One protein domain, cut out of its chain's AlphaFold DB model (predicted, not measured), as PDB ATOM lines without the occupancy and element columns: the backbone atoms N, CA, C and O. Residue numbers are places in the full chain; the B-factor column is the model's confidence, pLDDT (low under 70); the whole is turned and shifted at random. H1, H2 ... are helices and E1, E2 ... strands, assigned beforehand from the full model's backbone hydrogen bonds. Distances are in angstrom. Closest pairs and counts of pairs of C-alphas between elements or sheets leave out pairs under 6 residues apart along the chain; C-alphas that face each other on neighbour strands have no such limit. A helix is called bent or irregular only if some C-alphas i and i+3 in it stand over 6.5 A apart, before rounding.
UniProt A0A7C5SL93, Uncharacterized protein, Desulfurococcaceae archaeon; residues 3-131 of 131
ATOM      1  N   GLU A   3     120.404 141.269 219.516       92.94
ATOM      2  CA  GLU A   3     119.874 142.247 218.554       92.94
ATOM      3  C   GLU A   3     120.080 143.698 219.014       92.94
ATOM      4  O   GLU A   3     120.381 144.557 218.180       92.94
ATOM      5  N   GLU A   4     119.983 143.949 220.323       94.12
ATOM      6  CA  GLU A   4     120.222 145.261 220.936       94.12
ATOM      7  C   GLU A   4     121.694 145.631 220.794       94.12
ATOM      8  O   GLU A   4     121.995 146.627 220.139       94.12
ATOM      9  N   ILE A   5     122.610 144.752 221.220       96.31
ATOM     10  CA  ILE A   5     124.059 144.948 221.039       96.31
ATOM     11  C   ILE A   5     124.396 145.229 219.567       96.31
ATOM     12  O   ILE A   5     125.121 146.166 219.244       96.31
ATOM     13  N   VAL A   6     123.839 144.463 218.624       97.69
ATOM     14  CA  VAL A   6     124.085 144.684 217.187       97.69
ATOM     15  C   VAL A   6     123.560 146.043 216.713       97.69
ATOM     16  O   VAL A   6     124.187 146.676 215.856       97.69
ATOM     17  N   SER A   7     122.410 146.491 217.215       96.94
ATOM     18  CA  SER A   7     121.863 147.817 216.915       96.94
ATOM     19  C   SER A   7     122.764 148.924 217.466       96.94
ATOM     20  O   SER A   7     123.113 149.854 216.728       96.94
ATOM     21  N   GLU A   8     123.216 148.775 218.711       97.31
ATOM     22  CA  GLU A   8     124.129 149.699 219.378       97.31
ATOM     23  C   GLU A   8     125.466 149.799 218.639       97.31
ATOM     24  O   GLU A   8     125.892 150.899 218.291       97.31
ATOM     25  N   LEU A   9     126.063 148.671 218.241       97.75
ATOM     26  CA  LEU A   9     127.301 148.655 217.454       97.75
ATOM     27  C   LEU A   9     127.142 149.332 216.088       97.75
ATOM     28  O   LEU A   9     128.015 150.087 215.654       97.75
ATOM     29  N   LYS A  10     126.015 149.117 215.396       97.88
ATOM     30  CA  LYS A  10     125.734 149.822 214.131       97.88
ATOM     31  C   LYS A  10     125.640 151.331 214.342       97.88
ATOM     32  O   LYS A  10     126.084 152.094 213.481       97.88
ATOM     33  N   SER A  11     125.020 151.755 215.438       97.94
ATOM     34  CA  SER A  11     124.874 153.165 215.796       97.94
ATOM     35  C   SER A  11     126.230 153.788 216.133       97.94
ATOM     36  O   SER A  11     126.602 154.791 215.522       97.94
ATOM     37  N   LEU A  12     127.005 153.122 216.994       98.25
ATOM     38  CA  LEU A  12     128.353 153.496 217.413       98.25
ATOM     39  C   LEU A  12     129.279 153.716 216.211       98.25
ATOM     40  O   LEU A  12     129.869 154.782 216.062       98.25
ATOM     41  N   VAL A  13     129.340 152.755 215.287       98.06
ATOM     42  CA  VAL A  13     130.188 152.852 214.085       98.06
ATOM     43  C   VAL A  13     129.772 154.021 213.192       98.06
ATOM     44  O   VAL A  13     130.616 154.761 212.682       98.06
ATOM     45  N   ARG A  14     128.464 154.230 212.992       97.94
ATOM     46  CA  ARG A  14     127.961 155.378 212.214       97.94
ATOM     47  C   ARG A  14     128.325 156.703 212.870       97.94
ATOM     48  O   ARG A  14     128.596 157.670 212.158       97.94
ATOM     49  N   GLU A  15     128.287 156.763 214.194       98.38
ATOM     50  CA  GLU A  15     128.654 157.944 214.962       98.38
ATOM     51  C   GLU A  15     130.156 158.223 214.876       98.38
ATOM     52  O   GLU A  15     130.532 159.346 214.533       98.38
ATOM     53  N   ALA A  16     130.996 157.199 215.034       98.25
ATOM     54  CA  ALA A  16     132.441 157.302 214.873       98.25
ATOM     55  C   ALA A  16     132.823 157.824 213.479       98.25
ATOM     56  O   ALA A  16     133.641 158.728 213.352       98.25
ATOM     57  N   PHE A  17     132.160 157.376 212.408       98.06
ATOM     58  CA  PHE A  17     132.408 157.936 211.072       98.06
ATOM     59  C   PHE A  17     131.986 159.401 210.903       98.06
ATOM     60  O   PHE A  17     132.477 160.068 209.992       98.06
ATOM     61  N   ARG A  18     131.069 159.910 211.732       97.69
ATOM     62  CA  ARG A  18     130.655 161.322 211.712       97.69
ATOM     63  C   ARG A  18     131.565 162.195 212.570       97.69
ATOM     64  O   ARG A  18     131.818 163.335 212.195       97.69
ATOM     65  N   LYS A  19     132.016 161.676 213.715       97.69
ATOM     66  CA  LYS A  19     132.730 162.428 214.758       97.69
ATOM     67  C   LYS A  19     134.221 162.096 214.873       97.69
ATOM     68  O   LYS A  19     134.895 162.730 215.669       97.69
ATOM     69  N   ARG A  20     134.733 161.164 214.059       96.88
ATOM     70  CA  ARG A  20     136.037 160.469 214.161       96.88
ATOM     71  C   ARG A  20     136.100 159.407 215.245       96.88
ATOM     72  O   ARG A  20     136.679 158.358 214.996       96.88
ATOM     73  N   GLU A  21     135.460 159.634 216.376       97.62
ATOM     74  CA  GLU A  21     135.397 158.677 217.476       97.62
ATOM     75  C   GLU A  21     134.010 158.671 218.116       97.62
ATOM     76  O   GLU A  21     133.252 159.641 218.004       97.62
ATOM     77  N   ALA A  22     133.664 157.554 218.742       98.31
ATOM     78  CA  ALA A  22     132.471 157.407 219.555       98.31
ATOM     79  C   ALA A  22     132.686 156.306 220.598       98.31
ATOM     80  O   ALA A  22     133.463 155.377 220.380       98.31
ATOM     81  N   GLU A  23     131.951 156.394 221.697       97.75
ATOM     82  CA  GLU A  23     131.931 155.391 222.756       97.75
ATOM     83  C   GLU A  23     130.498 155.122 223.204       97.75
ATOM     84  O   GLU A  23     129.595 155.943 222.982       97.75
ATOM     85  N   ARG A  24     130.281 153.947 223.787       97.19
ATOM     86  CA  ARG A  24     128.985 153.556 224.317       97.19
ATOM     87  C   ARG A  24     129.136 152.543 225.433       97.19
ATOM     88  O   ARG A  24     129.847 151.559 225.272       97.19
ATOM     89  N   GLU A  25     128.409 152.784 226.508       97.00
ATOM     90  CA  GLU A  25     128.121 151.789 227.530       97.00
ATOM     91  C   GLU A  25     127.059 150.826 226.977       97.00
ATOM     92  O   GLU A  25     126.020 151.265 226.476       97.00
ATOM     93  N   ILE A  26     127.364 149.530 226.965       92.94
ATOM     94  CA  ILE A  26     126.500 148.470 226.427       92.94
ATOM     95  C   ILE A  26     126.425 147.361 227.477       92.94
ATOM     96  O   ILE A  26     126.821 146.253 227.157       92.94
ATOM     97  N   GLU A  27     125.968 147.685 228.696       92.62
ATOM     98  CA  GLU A  27     125.809 146.784 229.861       92.62
ATOM     99  C   GLU A  27     124.876 145.594 229.566       92.62
ATOM    100  O   GLU A  27     123.732 145.528 230.011       92.62
ATOM    101  N   GLU A  28     125.356 144.652 228.766       95.00
ATOM    102  CA  GLU A  28     124.589 143.521 228.263       95.00
ATOM    103  C   GLU A  28     125.384 142.234 228.470       95.00
ATOM    104  O   GLU A  28     126.563 142.134 228.105       95.00
ATOM    105  N   ALA A  29     124.721 141.217 229.020       95.44
ATOM    106  CA  ALA A  29     125.322 139.908 229.211       95.44
ATOM    107  C   ALA A  29     125.656 139.262 227.853       95.44
ATOM    108  O   ALA A  29     124.824 139.146 226.947       95.44
ATOM    109  N   LEU A  30     126.905 138.825 227.706       96.25
ATOM    110  CA  LEU A  30     127.344 137.934 226.635       96.25
ATOM    111  C   LEU A  30     127.080 136.472 227.003       96.25
ATOM    112  O   LEU A  30     126.743 135.672 226.126       96.25
ATOM    113  N   PHE A  31     127.233 136.154 228.291       96.56
ATOM    114  CA  PHE A  31     126.975 134.847 228.878       96.56
ATOM    115  C   PHE A  31     126.351 135.023 230.264       96.56
ATOM    116  O   PHE A  31     126.787 135.878 231.033       96.56
ATOM    117  N   GLU A  32     125.363 134.187 230.562       94.62
ATOM    118  CA  GLU A  32     124.656 134.115 231.843       94.62
ATOM    119  C   GLU A  32     124.946 132.752 232.496       94.62
ATOM    120  O   GLU A  32     125.291 131.795 231.792       94.62
ATOM    121  N   ASP A  33     124.788 132.654 233.819       92.44
ATOM    122  CA  ASP A  33     124.977 131.419 234.601       92.44
ATOM    123  C   ASP A  33     126.373 130.764 234.430       92.44
ATOM    124  O   ASP A  33     126.515 129.538 234.373       92.44
ATOM    125  N   VAL A  34     127.427 131.582 234.350       93.94
ATOM    126  CA  VAL A  34     128.825 131.155 234.208       93.94
ATOM    127  C   VAL A  34     129.537 131.150 235.559       93.94
ATOM    128  O   VAL A  34     129.620 132.160 236.254       93.94
ATOM    129  N   GLU A  35     130.153 130.020 235.904       92.38
ATOM    130  CA  GLU A  35     131.002 129.888 237.091       92.38
ATOM    131  C   GLU A  35     132.438 129.552 236.667       92.38
ATOM    132  O   GLU A  35     132.735 128.412 236.312       92.38
ATOM    133  N   ILE A  36     133.335 130.545 236.688       92.25
ATOM    134  CA  ILE A  36     134.756 130.356 236.352       92.25
ATOM    135  C   ILE A  36     135.525 130.017 237.632       92.25
ATOM    136  O   ILE A  36     135.674 130.856 238.520       92.25
ATOM    137  N   LYS A  37     136.035 128.787 237.739       92.19
ATOM    138  CA  LYS A  37     136.753 128.289 238.930       92.19
ATOM    139  C   LYS A  37     138.239 128.087 238.698       92.19
ATOM    140  O   LYS A  37     139.000 127.994 239.662       92.19
ATOM    141  N   THR A  38     138.642 127.960 237.442       95.19
ATOM    142  CA  THR A  38     140.003 127.598 237.045       95.19
ATOM    143  C   THR A  38     140.572 128.577 236.026       95.19
ATOM    144  O   THR A  38     139.843 129.280 235.326       95.19
ATOM    145  N   GLU A  39     141.902 128.621 235.934       92.56
ATOM    146  CA  GLU A  39     142.600 129.424 234.924       92.56
ATOM    147  C   GLU A  39     142.305 128.903 233.508       92.56
ATOM    148  O   GLU A  39     142.229 129.676 232.555       92.56
ATOM    149  N   GLU A  40     142.111 127.592 233.359       94.38
ATOM    150  CA  GLU A  40     141.722 126.967 232.098       94.38
ATOM    151  C   GLU A  40     140.334 127.416 231.631       94.38
ATOM    152  O   GLU A  40     140.195 127.795 230.471       94.38
ATOM    153  N   GLU A  41     139.338 127.438 232.522       94.62
ATOM    154  CA  GLU A  41     137.995 127.955 232.208       94.62
ATOM    155  C   GLU A  41     138.045 129.446 231.873       94.62
ATOM    156  O   GLU A  41     137.405 129.891 230.921       94.62
ATOM    157  N   TRP A  42     138.855 130.225 232.601       93.38
ATOM    158  CA  TRP A  42     139.054 131.637 232.282       93.38
ATOM    159  C   TRP A  42     139.575 131.801 230.850       93.38
ATOM    160  O   TRP A  42     139.013 132.558 230.058       93.38
ATOM    161  N   LYS A  43     140.613 131.037 230.484       91.62
ATOM    162  CA  LYS A  43     141.181 131.055 229.128       91.62
ATOM    163  C   LYS A  43     140.171 130.599 228.084       91.62
ATOM    164  O   LYS A  43     140.131 131.179 227.004       91.62
ATOM    165  N   GLU A  44     139.361 129.587 228.374       94.19
ATOM    166  CA  GLU A  44     138.305 129.128 227.470       94.19
ATOM    167  C   GLU A  44     137.333 130.270 227.145       94.19
ATOM    168  O   GLU A  44     137.151 130.606 225.969       94.19
ATOM    169  N   TYR A  45     136.812 130.955 228.163       95.62
ATOM    170  CA  TYR A  45     135.896 132.069 227.947       95.62
ATOM    171  C   TYR A  45     136.560 133.256 227.245       95.62
ATOM    172  O   TYR A  45     136.088 133.699 226.196       95.62
ATOM    173  N   PHE A  46     137.677 133.752 227.775       94.62
ATOM    174  CA  PHE A  46     138.273 135.005 227.308       94.62
ATOM    175  C   PHE A  46     139.074 134.868 226.011       94.62
ATOM    176  O   PHE A  46     139.139 135.823 225.236       94.62
ATOM    177  N   HIS A  47     139.629 133.694 225.704       93.94
ATOM    178  CA  HIS A  47     140.400 133.503 224.470       93.94
ATOM    179  C   HIS A  47     139.595 132.822 223.358       93.94
ATOM    180  O   HIS A  47     140.001 132.905 222.194       93.94
ATOM    181  N   THR A  48     138.469 132.168 223.676       94.25
ATOM    182  CA  THR A  48     137.704 131.378 222.695       94.25
ATOM    183  C   THR A  48     136.250 131.826 222.592       94.25
ATOM    184  O   THR A  48     135.838 132.313 221.534       94.25
ATOM    185  N   GLU A  49     135.479 131.714 223.674       96.81
ATOM    186  CA  GLU A  49     134.022 131.904 223.629       96.81
ATOM    187  C   GLU A  49     133.626 133.371 223.401       96.81
ATOM    188  O   GLU A  49     132.899 133.681 222.448       96.81
ATOM    189  N   ILE A  50     134.158 134.302 224.201       97.12
ATOM    190  CA  ILE A  50     133.905 135.742 224.050       97.12
ATOM    191  C   ILE A  50     134.333 136.220 222.651       97.12
ATOM    192  O   ILE A  50     133.497 136.798 221.945       97.12
ATOM    193  N   PRO A  51     135.558 135.932 222.160       97.88
ATOM    194  CA  PRO A  51     135.939 136.252 220.787       97.88
ATOM    195  C   PRO A  51     134.976 135.723 219.718       97.88
ATOM    196  O   PRO A  51     134.671 136.432 218.750       97.88
ATOM    197  N   ALA A  52     134.465 134.497 219.872       96.94
ATOM    198  CA  ALA A  52     133.518 133.910 218.928       96.94
ATOM    199  C   ALA A  52     132.188 134.681 218.898       96.94
ATOM    200  O   ALA A  52     131.662 134.970 217.811       96.94
ATOM    201  N   VAL A  53     131.674 135.074 220.068       97.25
ATOM    202  CA  VAL A  53     130.464 135.897 220.191       97.25
ATOM    203  C   VAL A  53     130.689 137.296 219.617       97.25
ATOM    204  O   VAL A  53     129.917 137.724 218.752       97.25
ATOM    205  N   LEU A  54     131.779 137.978 219.981       97.94
ATOM    206  CA  LEU A  54     132.114 139.310 219.462       97.94
ATOM    207  C   LEU A  54     132.226 139.317 217.933       97.94
ATOM    208  O   LEU A  54     131.657 140.188 217.269       97.94
ATOM    209  N   ARG A  55     132.865 138.308 217.326       97.38
ATOM    210  CA  ARG A  55     132.920 138.174 215.857       97.38
ATOM    211  C   ARG A  55     131.534 138.029 215.234       97.38
ATOM    212  O   ARG A  55     131.263 138.628 214.188       97.38
ATOM    213  N   LYS A  56     130.639 137.255 215.854       97.25
ATOM    214  CA  LYS A  56     129.251 137.100 215.392       97.25
ATOM    215  C   LYS A  56     128.483 138.422 215.477       97.25
ATOM    216  O   LYS A  56     127.768 138.754 214.525       97.25
ATOM    217  N   LEU A  57     128.655 139.177 216.561       97.56
ATOM    218  CA  LEU A  57     128.054 140.499 216.756       97.56
ATOM    219  C   LEU A  57     128.565 141.499 215.708       97.56
ATOM    220  O   LEU A  57     127.765 142.065 214.961       97.56
ATOM    221  N   LEU A  58     129.885 141.626 215.552       97.75
ATOM    222  CA  LEU A  58     130.535 142.489 214.557       97.75
ATOM    223  C   LEU A  58     130.087 142.158 213.124       97.75
ATOM    224  O   LEU A  58     129.690 143.039 212.355       97.75
ATOM    225  N   ARG A  59     130.053 140.870 212.765       97.44
ATOM    226  CA  ARG A  59     129.551 140.418 211.460       97.44
ATOM    227  C   ARG A  59     128.085 140.789 211.248       97.44
ATOM    228  O   ARG A  59     127.708 141.220 210.155       97.44
ATOM    229  N   SER A  60     127.260 140.657 212.282       97.56
ATOM    230  CA  SER A  60     125.839 141.033 212.247       97.56
ATOM    231  C   SER A  60     125.641 142.555 212.181       97.56
ATOM    232  O   SER A  60     124.672 143.037 211.580       97.56
ATOM    233  N   ALA A  61     126.606 143.322 212.699       96.94
ATOM    234  CA  ALA A  61     126.715 144.767 212.522       96.94
ATOM    235  C   ALA A  61     127.138 145.179 211.097       96.94
ATOM    236  O   ALA A  61     126.998 146.340 210.720       96.94
ATOM    237  N   GLY A  62     127.556 144.225 210.258       97.38
ATOM    238  CA  GLY A  62     127.977 144.468 208.878       97.38
ATOM    239  C   GLY A  62     129.473 144.740 208.732       97.38
ATOM    240  O   GLY A  62     129.875 145.341 207.734       97.38
ATOM    241  N   LEU A  63     130.271 144.300 209.703       97.88
ATOM    242  CA  LEU A  63     131.718 144.460 209.731       97.88
ATOM    243  C   LEU A  63     132.423 143.132 209.436       97.88
ATOM    244  O   LEU A  63     131.944 142.057 209.799       97.88
ATOM    245  N   SER A  64     133.581 143.201 208.792       97.75
ATOM    246  CA  SER A  64     134.536 142.096 208.702       97.75
ATOM    247  C   SER A  64     135.783 142.492 209.474       97.75
ATOM    248  O   SER A  64     136.370 143.525 209.163       97.75
ATOM    249  N   CYS A  65     136.150 141.720 210.496       97.62
ATOM    250  CA  CYS A  65     137.140 142.145 211.480       97.62
ATOM    251  C   CYS A  65     138.210 141.092 211.734       97.62
ATOM    252  O   CYS A  65     137.922 139.894 211.724       97.62
ATOM    253  N   ARG A  66     139.416 141.565 212.046       97.88
ATOM    254  CA  ARG A  66     140.422 140.818 212.808       97.88
ATOM    255  C   ARG A  66     140.300 141.240 214.264       97.88
ATOM    256  O   ARG A  66     140.230 142.442 214.523       97.88
ATOM    257  N   LEU A  67     140.226 140.272 215.169       98.12
ATOM    258  CA  LEU A  67     139.994 140.496 216.592       98.12
ATOM    259  C   LEU A  67     141.247 140.120 217.379       98.12
ATOM    260  O   LEU A  67     141.909 139.125 217.082       98.12
ATOM    261  N   TYR A  68     141.555 140.925 218.380       97.44
ATOM    262  CA  TYR A  68     142.739 140.807 219.199       97.44
ATOM    263  C   TYR A  68     142.340 140.875 220.665       97.44
ATOM    264  O   TYR A  68     141.537 141.724 221.045       97.44
ATOM    265  N   HIS A  69     142.917 139.997 221.475       96.62
ATOM    266  CA  HIS A  69     142.724 139.965 222.919       96.62
ATOM    267  C   HIS A  69     143.985 140.470 223.622       96.62
ATOM    268  O   HIS A  69     145.113 140.192 223.184       96.62
ATOM    269  N   LYS A  70     143.786 141.303 224.642       95.12
ATOM    270  CA  LYS A  70     144.852 141.995 225.363       95.12
ATOM    271  C   LYS A  70     145.725 141.005 226.138       95.12
ATOM    272  O   LYS A  70     145.272 139.957 226.576       95.12
ATOM    273  N   LYS A  71     147.015 141.313 226.262       90.00
ATOM    274  CA  LYS A  71     147.934 140.645 227.194       90.00
ATOM    275  C   LYS A  71     147.868 141.362 228.540       90.00
ATOM    276  O   LYS A  71     147.687 142.577 228.561       90.00
ATOM    277  N   ASP A  72     148.070 140.626 229.623       81.31
ATOM    278  CA  ASP A  72     147.947 141.135 230.992       81.31
ATOM    279  C   ASP A  72     148.704 142.464 231.236       81.31
ATOM    280  O   ASP A  72     149.802 142.685 230.712       81.31
ATOM    281  N   ASP A  73     148.108 143.336 232.061       76.06
ATOM    282  CA  ASP A  73     148.697 144.563 232.639       76.06
ATOM    283  C   ASP A  73     149.126 145.688 231.673       76.06
ATOM    284  O   ASP A  73     150.088 146.425 231.917       76.06
ATOM    285  N   VAL A  74     148.381 145.898 230.587       82.38
ATOM    286  CA  VAL A  74     148.612 147.007 229.638       82.38
ATOM    287  C   VAL A  74     147.390 147.928 229.503       82.38
ATOM    288  O   VAL A  74     146.253 147.460 229.580       82.38
ATOM    289  N   PRO A  75     147.576 149.242 229.276       85.06
ATOM    290  CA  PRO A  75     146.460 150.145 229.009       85.06
ATOM    291  C   PRO A  75     145.755 149.816 227.689       85.06
ATOM    292  O   PRO A  75     146.411 149.504 226.695       85.06
ATOM    293  N   GLY A  76     144.433 149.974 227.666       91.19
ATOM    294  CA  GLY A  76     143.600 149.765 226.482       91.19
ATOM    295  C   GLY A  76     142.470 148.765 226.725       91.19
ATOM    296  O   GLY A  76     142.458 148.117 227.781       91.19
ATOM    297  N   PRO A  77     141.553 148.650 225.748       96.06
ATOM    298  CA  PRO A  77     140.374 147.812 225.875       96.06
ATOM    299  C   PRO A  77     140.743 146.333 225.933       96.06
ATOM    300  O   PRO A  77     141.766 145.935 225.358       96.06
ATOM    301  N   GLU A  78     139.901 145.529 226.577       96.81
ATOM    302  CA  GLU A  78     140.099 144.080 226.707       96.81
ATOM    303  C   GLU A  78     140.208 143.387 225.339       96.81
ATOM    304  O   GLU A  78     141.109 142.577 225.098       96.81
ATOM    305  N   TYR A  79     139.370 143.800 224.387       97.81
ATOM    306  CA  TYR A  79     139.475 143.384 222.992       97.81
ATOM    307  C   TYR A  79     139.626 144.575 222.057       97.81
ATOM    308  O   TYR A  79     138.933 145.582 222.169       97.81
ATOM    309  N   ALA A  80     140.488 144.421 221.058       97.81
ATOM    310  CA  ALA A  80     140.661 145.361 219.961       97.81
ATOM    311  C   ALA A  80     140.289 144.679 218.643       97.81
ATOM    312  O   ALA A  80     140.648 143.529 218.407       97.81
ATOM    313  N   ALA A  81     139.591 145.373 217.752       98.38
ATOM    314  CA  ALA A  81     139.212 144.858 216.447       98.38
ATOM    315  C   ALA A  81     139.564 145.852 215.342       98.38
ATOM    316  O   ALA A  81     139.173 147.017 215.386       98.38
ATOM    317  N   ASN A  82     140.254 145.366 214.313       98.50
ATOM    318  CA  ASN A  82     140.428 146.091 213.059       98.50
ATOM    319  C   ASN A  82     139.387 145.596 212.070       98.50
ATOM    320  O   ASN A  82     139.435 144.440 211.643       98.50
ATOM    321  N   CYS A  83     138.449 146.467 211.719       98.38
ATOM    322  CA  CYS A  83     137.276 146.123 210.937       98.38
ATOM    323  C   CYS A  83     137.208 146.888 209.615       98.38
ATOM    324  O   CYS A  83     137.703 148.007 209.475       98.38
ATOM    325  N   VAL A  84     136.515 146.288 208.652       98.12
ATOM    326  CA  VAL A  84     136.140 146.907 207.383       98.12
ATOM    327  C   VAL A  84     134.629 146.799 207.206       98.12
ATOM    328  O   VAL A  84     134.035 145.736 207.408       98.12
ATOM    329  N   THR A  85     133.992 147.908 206.848       97.12
ATOM    330  CA  THR A  85     132.568 147.964 206.507       97.12
ATOM    331  C   THR A  85     132.304 147.376 205.120       97.12
ATOM    332  O   THR A  85     133.209 147.187 204.308       97.12
ATOM    333  N   ARG A  86     131.033 147.125 204.785       93.25
ATOM    334  CA  ARG A  86     130.652 146.627 203.447       93.25
ATOM    335  C   ARG A  86     131.049 147.557 202.295       93.25
ATOM    336  O   ARG A  86     131.269 147.072 201.192       93.25
ATOM    337  N   ASP A  87     131.120 148.862 202.537       93.25
ATOM    338  CA  ASP A  87     131.571 149.880 201.580       93.25
ATOM    339  C   ASP A  87     133.098 150.084 201.579       93.25
ATOM    340  O   ASP A  87     133.599 150.963 200.886       93.25
ATOM    341  N   GLY A  88     133.851 149.253 202.311       95.88
ATOM    342  CA  GLY A  88     135.315 149.229 202.274       95.88
ATOM    343  C   GLY A  88     135.997 150.242 203.193       95.88
ATOM    344  O   GLY A  88     137.206 150.444 203.080       95.88
ATOM    345  N   ARG A  89     135.259 150.885 204.103       97.50
ATOM    346  CA  ARG A  89     135.829 151.836 205.063       97.50
ATOM    347  C   ARG A  89     136.361 151.112 206.284       97.50
ATOM    348  O   ARG A  89     135.775 150.135 206.744       97.50
ATOM    349  N   ARG A  90     137.472 151.614 206.813       98.25
ATOM    350  CA  ARG A  90     138.120 151.056 208.002       98.25
ATOM    351  C   ARG A  90     137.498 151.628 209.267       98.25
ATOM    352  O   ARG A  90     137.100 152.791 209.290       98.25
ATOM    353  N   VAL A  91     137.405 150.803 210.297       98.31
ATOM    354  CA  VAL A  91     137.003 151.218 211.638       98.31
ATOM    355  C   VAL A  91     137.760 150.372 212.652       98.31
ATOM    356  O   VAL A  91     137.755 149.141 212.566       98.31
ATOM    357  N   ALA A  92     138.417 151.029 213.601       98.56
ATOM    358  CA  ALA A  92     138.939 150.376 214.790       98.56
ATOM    359  C   ALA A  92     137.817 150.305 215.827       98.56
ATOM    360  O   ALA A  92     137.094 151.282 216.010       98.56
ATOM    361  N   VAL A  93     137.659 149.164 216.490       98.44
ATOM    362  CA  VAL A  93     136.689 148.976 217.577       98.44
ATOM    363  C   VAL A  93     137.424 148.450 218.806       98.44
ATOM    364  O   VAL A  93     138.354 147.659 218.660       98.44
ATOM    365  N   GLY A  94     137.053 148.911 219.993       98.25
ATOM    366  CA  GLY A  94     137.518 148.406 221.284       98.25
ATOM    367  C   GLY A  94     136.333 147.916 222.108       98.25
ATOM    368  O   GLY A  94     135.258 148.500 221.994       98.25
ATOM    369  N   PHE A  95     136.520 146.868 222.905       98.25
ATOM    370  CA  PHE A  95     135.507 146.329 223.811       98.25
ATOM    371  C   PHE A  95     136.098 146.093 225.190       98.25
ATOM    372  O   PHE A  95     137.172 145.497 225.286       98.25
ATOM    373  N   ASP A  96     135.349 146.473 226.214       97.25
ATOM    374  CA  ASP A  96     135.613 146.104 227.598       97.25
ATOM    375  C   ASP A  96     134.571 145.087 228.045       97.25
ATOM    376  O   ASP A  96     133.372 145.259 227.810       97.25
ATOM    377  N   VAL A  97     135.055 143.982 228.602       96.19
ATOM    378  CA  VAL A  97     134.243 142.848 229.033       96.19
ATOM    379  C   VAL A  97     134.676 142.485 230.439       96.19
ATOM    380  O   VAL A  97     135.860 142.245 230.664       96.19
ATOM    381  N   ASP A  98     133.711 142.404 231.345       94.62
ATOM    382  CA  ASP A  98     133.937 142.071 232.745       94.62
ATOM    383  C   ASP A  98     133.212 140.776 233.116       94.62
ATOM    384  O   ASP A  98     132.177 140.431 232.541       94.62
ATOM    385  N   TYR A  99     133.772 140.048 234.082       95.19
ATOM    386  CA  TYR A  99     133.101 138.922 234.723       95.19
ATOM    387  C   TYR A  99     132.568 139.366 236.086       95.19
ATOM    388  O   TYR A  99     133.347 139.723 236.975       95.19
ATOM    389  N   ASP A 100     131.247 139.348 236.241       93.94
ATOM    390  CA  ASP A 100     130.568 139.618 237.500       93.94
ATOM    391  C   ASP A 100     130.523 138.332 238.340       93.94
ATOM    392  O   ASP A 100     129.844 137.358 238.009       93.94
ATOM    393  N   TYR A 101     131.275 138.326 239.441       90.94
ATOM    394  CA  TYR A 101     131.361 137.185 240.355       90.94
ATOM    395  C   TYR A 101     130.096 136.980 241.200       90.94
ATOM    396  O   TYR A 101     129.892 135.877 241.711       90.94
ATOM    397  N   ASP A 102     129.278 138.018 241.384       91.31
ATOM    398  CA  ASP A 102     128.062 137.960 242.194       91.31
ATOM    399  C   ASP A 102     126.896 137.370 241.388       91.31
ATOM    400  O   ASP A 102     126.107 136.590 241.933       91.31
ATOM    401  N   THR A 103     126.794 137.712 240.099       93.62
ATOM    402  CA  THR A 103     125.745 137.192 239.202       93.62
ATOM    403  C   THR A 103     126.192 135.996 238.365       93.62
ATOM    404  O   THR A 103     125.346 135.241 237.888       93.62
ATOM    405  N   GLY A 104     127.501 135.771 238.221       94.44
ATOM    406  CA  GLY A 104     128.036 134.753 237.320       94.44
ATOM    407  C   GLY A 104     127.842 135.128 235.849       94.44
ATOM    408  O   GLY A 104     127.623 134.257 235.012       94.44
ATOM    409  N   GLU A 105     127.880 136.416 235.521       96.56
ATOM    410  CA  GLU A 105     127.664 136.907 234.161       96.56
ATOM    411  C   GLU A 105     128.964 137.425 233.557       96.56
ATOM    412  O   GLU A 105     129.798 138.033 234.224       96.56
ATOM    413  N   ILE A 106     129.134 137.204 232.258       97.00
ATOM    414  CA  ILE A 106     130.163 137.884 231.473       97.00
ATOM    415  C   ILE A 106     129.459 139.003 230.723       97.00
ATOM    416  O   ILE A 106     128.639 138.734 229.842       97.00
ATOM    417  N   VAL A 107     129.793 140.242 231.051       96.75
ATOM    418  CA  VAL A 107     129.074 141.436 230.612       96.75
ATOM    419  C   VAL A 107     129.968 142.233 229.677       96.75
ATOM    420  O   VAL A 107     131.110 142.546 230.007       96.75
ATOM    421  N   LEU A 108     129.462 142.564 228.489       97.12
ATOM    422  CA  LEU A 108     130.059 143.635 227.699       97.12
ATOM    423  C   LEU A 108     129.728 144.935 228.430       97.12
ATOM    424  O   LEU A 108     128.564 145.175 228.700       97.12
ATOM    425  N   THR A 109     130.707 145.751 228.796       96.94
ATOM    426  CA  THR A 109     130.440 146.979 229.565       96.94
ATOM    427  C   THR A 109     130.550 148.200 228.670       96.94
ATOM    428  O   THR A 109     129.640 149.028 228.626       96.94
ATOM    429  N   TYR A 110     131.608 148.269 227.862       97.44
ATOM    430  CA  TYR A 110     131.855 149.388 226.960       97.44
ATOM    431  C   TYR A 110     132.282 148.940 225.566       97.44
ATOM    432  O   TYR A 110     132.935 147.913 225.366       97.44
ATOM    433  N   ALA A 111     131.936 149.762 224.579       98.19
ATOM    434  CA  ALA A 111     132.465 149.677 223.233       98.19
ATOM    435  C   ALA A 111     132.905 151.057 222.732       98.19
ATOM    436  O   ALA A 111     132.164 152.039 222.800       98.19
ATOM    437  N   HIS A 112     134.096 151.109 222.147       98.19
ATOM    438  CA  HIS A 112     134.672 152.300 221.527       98.19
ATOM    439  C   HIS A 112     134.853 152.067 220.031       98.19
ATOM    440  O   HIS A 112     135.156 150.953 219.607       98.19
ATOM    441  N   ALA A 113     134.690 153.102 219.211       98.50
ATOM    442  CA  ALA A 113     134.946 153.017 217.781       98.50
ATOM    443  C   ALA A 113     135.639 154.271 217.245       98.50
ATOM    444  O   ALA A 113     135.246 155.392 217.563       98.50
ATOM    445  N   TRP A 114     136.604 154.070 216.346       98.50
ATOM    446  CA  TRP A 114     137.336 155.124 215.644       98.50
ATOM    447  C   TRP A 114     137.171 154.959 214.132       98.50
ATOM    448  O   TRP A 114     137.563 153.952 213.537       98.50
ATOM    449  N   GLY A 115     136.517 155.940 213.510       97.81
ATOM    450  CA  GLY A 115     136.132 155.915 212.103       97.81
ATOM    451  C   GLY A 115     137.275 156.315 211.169       97.81
ATOM    452  O   GLY A 115     137.918 157.345 211.363       97.81
ATOM    453  N   ASP A 116     137.455 155.539 210.100       97.69
ATOM    454  CA  ASP A 116     138.569 155.641 209.147       97.69
ATOM    455  C   ASP A 116     139.951 155.421 209.791       97.69
ATOM    456  O   ASP A 116     140.959 155.906 209.271       97.69
ATOM    457  N   ASP A 117     139.990 154.656 210.885       97.50
ATOM    458  CA  ASP A 117     141.192 154.340 211.661       97.50
ATOM    459  C   ASP A 117     141.426 152.821 211.775       97.50
ATOM    460  O   ASP A 117     140.582 152.010 211.377       97.50
ATOM    461  N   GLU A 118     142.593 152.443 212.293       97.38
ATOM    462  CA  GLU A 118     142.983 151.072 212.616       97.38
ATOM    463  C   GLU A 118     143.959 151.042 213.803       97.38
ATOM    464  O   GLU A 118     144.866 151.866 213.917       97.38
ATOM    465  N   TRP A 119     143.833 150.033 214.663       96.25
ATOM    466  CA  TRP A 119     144.848 149.711 215.657       96.25
ATOM    467  C   TRP A 119     146.164 149.383 214.956       96.25
ATOM    468  O   TRP A 119     146.260 148.431 214.171       96.25
ATOM    469  N   THR A 120     147.188 150.179 215.241       95.69
ATOM    470  CA  THR A 120     148.504 150.061 214.612       95.69
ATOM    471  C   THR A 120     149.279 148.851 215.144       95.69
ATOM    472  O   THR A 120     149.075 148.434 216.288       95.69
ATOM    473  N   PRO A 121     150.258 148.317 214.388       94.19
ATOM    474  CA  PRO A 121     151.109 147.229 214.871       94.19
ATOM    475  C   PRO A 121     151.827 147.532 216.196       94.19
ATOM    476  O   PRO A 121     152.016 146.634 217.009       94.19
ATOM    477  N   SER A 122     152.203 148.793 216.434       93.25
ATOM    478  CA  SER A 122     152.818 149.223 217.695       93.25
ATOM    479  C   SER A 122     151.857 149.181 218.879       93.25
ATOM    480  O   SER A 122     152.298 148.903 219.985       93.25
ATOM    481  N   GLN A 123     150.561 149.428 218.664       92.44
ATOM    482  CA  GLN A 123     149.545 149.270 219.711       92.44
ATOM    483  C   GLN A 123     149.241 147.784 219.944       92.44
ATOM    484  O   GLN A 123     149.167 147.328 221.081       92.44
ATOM    485  N   LEU A 124     149.163 146.999 218.863       94.00
ATOM    486  CA  LEU A 124     148.844 145.570 218.905       94.00
ATOM    487  C   LEU A 124     149.974 144.679 219.452       94.00
ATOM    488  O   LEU A 124     149.756 143.488 219.648       94.00
ATOM    489  N   VAL A 125     151.165 145.213 219.748       93.62
ATOM    490  CA  VAL A 125     152.255 144.441 220.383       93.62
ATOM    491  C   VAL A 125     151.827 143.837 221.727       93.62
ATOM    492  O   VAL A 125     152.276 142.751 222.114       93.62
ATOM    493  N   HIS A 126     150.910 144.521 222.406       93.25
ATOM    494  CA  HIS A 126     150.332 144.120 223.679       93.25
ATOM    495  C   HIS A 126     149.083 143.250 223.534       93.25
ATOM    496  O   HIS A 126     148.429 142.954 224.522       93.25
ATOM    497  N   TYR A 127     148.771 142.812 222.319       95.44
ATOM    498  CA  TYR A 127     147.634 141.961 222.027       95.44
ATOM    499  C   TYR A 127     148.096 140.693 221.305       95.44
ATOM    500  O   TYR A 127     149.230 140.592 220.817       95.44
ATOM    501  N   HIS A 128     147.223 139.698 221.250       94.69
ATOM    502  CA  HIS A 128     147.374 138.542 220.380       94.69
ATOM    503  C   HIS A 128     146.097 138.343 219.566       94.69
ATOM    504  O   HIS A 128     145.001 138.638 220.032       94.69
ATOM    505  N   GLU A 129     146.239 137.912 218.315       95.94
ATOM    506  CA  GLU A 129     145.083 137.667 217.452       95.94
ATOM    507  C   GLU A 129     144.347 136.409 217.908       95.94
ATOM    508  O   GLU A 129     144.965 135.362 218.111       95.94
ATOM    509  N   VAL A 130     143.028 136.530 218.036       94.75
ATOM    510  CA  VAL A 130     142.125 135.445 218.422       94.75
ATOM    511  C   VAL A 130     141.261 135.061 217.223       94.75
ATOM    512  O   VAL A 130     140.748 135.926 216.504       94.75
ATOM    513  N   TRP A 131     141.102 133.754 217.004       80.00
ATOM    514  CA  TRP A 131     140.449 133.161 215.825       80.00
ATOM    515  C   TRP A 131     139.061 132.637 216.123       80.00
ATOM    516  O   TRP A 131     138.850 132.170 217.262       80.00
TER     517      TRP A 131
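This is residues 3 to 131 of the 131 residues of an uncharacterized protein of Desulfurococcaceae archaeon (UniProt A0A7C5SL93). One strongly twisted sheet of six strands curls round H2b, the second arm of the bent helix H2, and the helices H1 and H2 cover one face of it in two layers, helices on one face of a sheet. H1 packs on E5 and E1, H2b mainly on E2, and the short H3 only grazes the sheet. The printed part has 129 residues with three named helices and six named strands, in the order H1 E1 H2 E2 E3 E4 E5 H3 E6, class mixed. The sheet's order is E1, E5, E4, E3, E2, E6, antiparallel throughout. The whole is compact and rounded, with a radius of gyration of the C-alphas of 14.2 A and spans of 42 by 32 by 22 A.

E2, residues 63 to 70, E3, residues 79 to 85, E4, residues 90 to 100, and E5, residues 105 to 115, form a meander, each strand the antiparallel neighbour of the one before, in three hairpins. N 66 and O 82 of E2 and E3 are 2.9 A apart, N 81 and O 93 of E3 and E4 2.8 A, and N 94 and O 112 of E4 and E5 2.8 A, within hydrogen-bond range. The edge strands are E1, residues 21 to 31, with N 24 and O 111 of E5 at 2.9 A, and E6, residues 127 to 130, with N 128 and O 69 of E2 at 2.9 A. E1 bends by 63 degrees at residue 27, and E2 by 51 degrees at residue 66. H1, residues 3 to 19, is on the sheet; its closest C-alphas to E5 are those of Phe 17 and Gly 115, 4.4 A apart. H2, residues 39 to 60, was assigned as one helix by its hydrogen bonds but is bent, with C-alphas 47 and 50 6.9 A apart; its arms H2a, residues 39 to 47, and H2b, residues 50 to 60, stand at a shallow tilt of 14 degrees. H2b is on the same face as H1, and its closest C-alphas to E2 are those of Leu 58 and Ser 64, 7.1 A apart. H1 touches H2b with residues 5 to 9 alone, the closest C-alphas being those of Val 6 and Leu 57, 5.8 A apart, and their lines are only just about perpendicular at 70.3 degrees. H2a lies over none of the strands, at a height over the sheet of 8.9 A. H3, residues 121 to 124, only grazes the sheet and is apart from H1, H2a and H2b. In H1, H2a and H2b every O i to N i+4 pair is within hydrogen-bond range; H3 is too short for such a pair.

H1 begins at C-alpha 3 (119.874, 142.247, 218.554) and is 24.2 A long. E4 measures 32.5 A, E5 30.3 A and E1 27.7 A. E6 ends at C-alpha 130 (142.125, 135.445, 218.422).

The C-alphas of Lys 37 and Asp 87 are the two farthest apart, 43.5 A. The printed part has no cut and no long link. Its mean pLDDT is 95.5, and no printed residue is under 70.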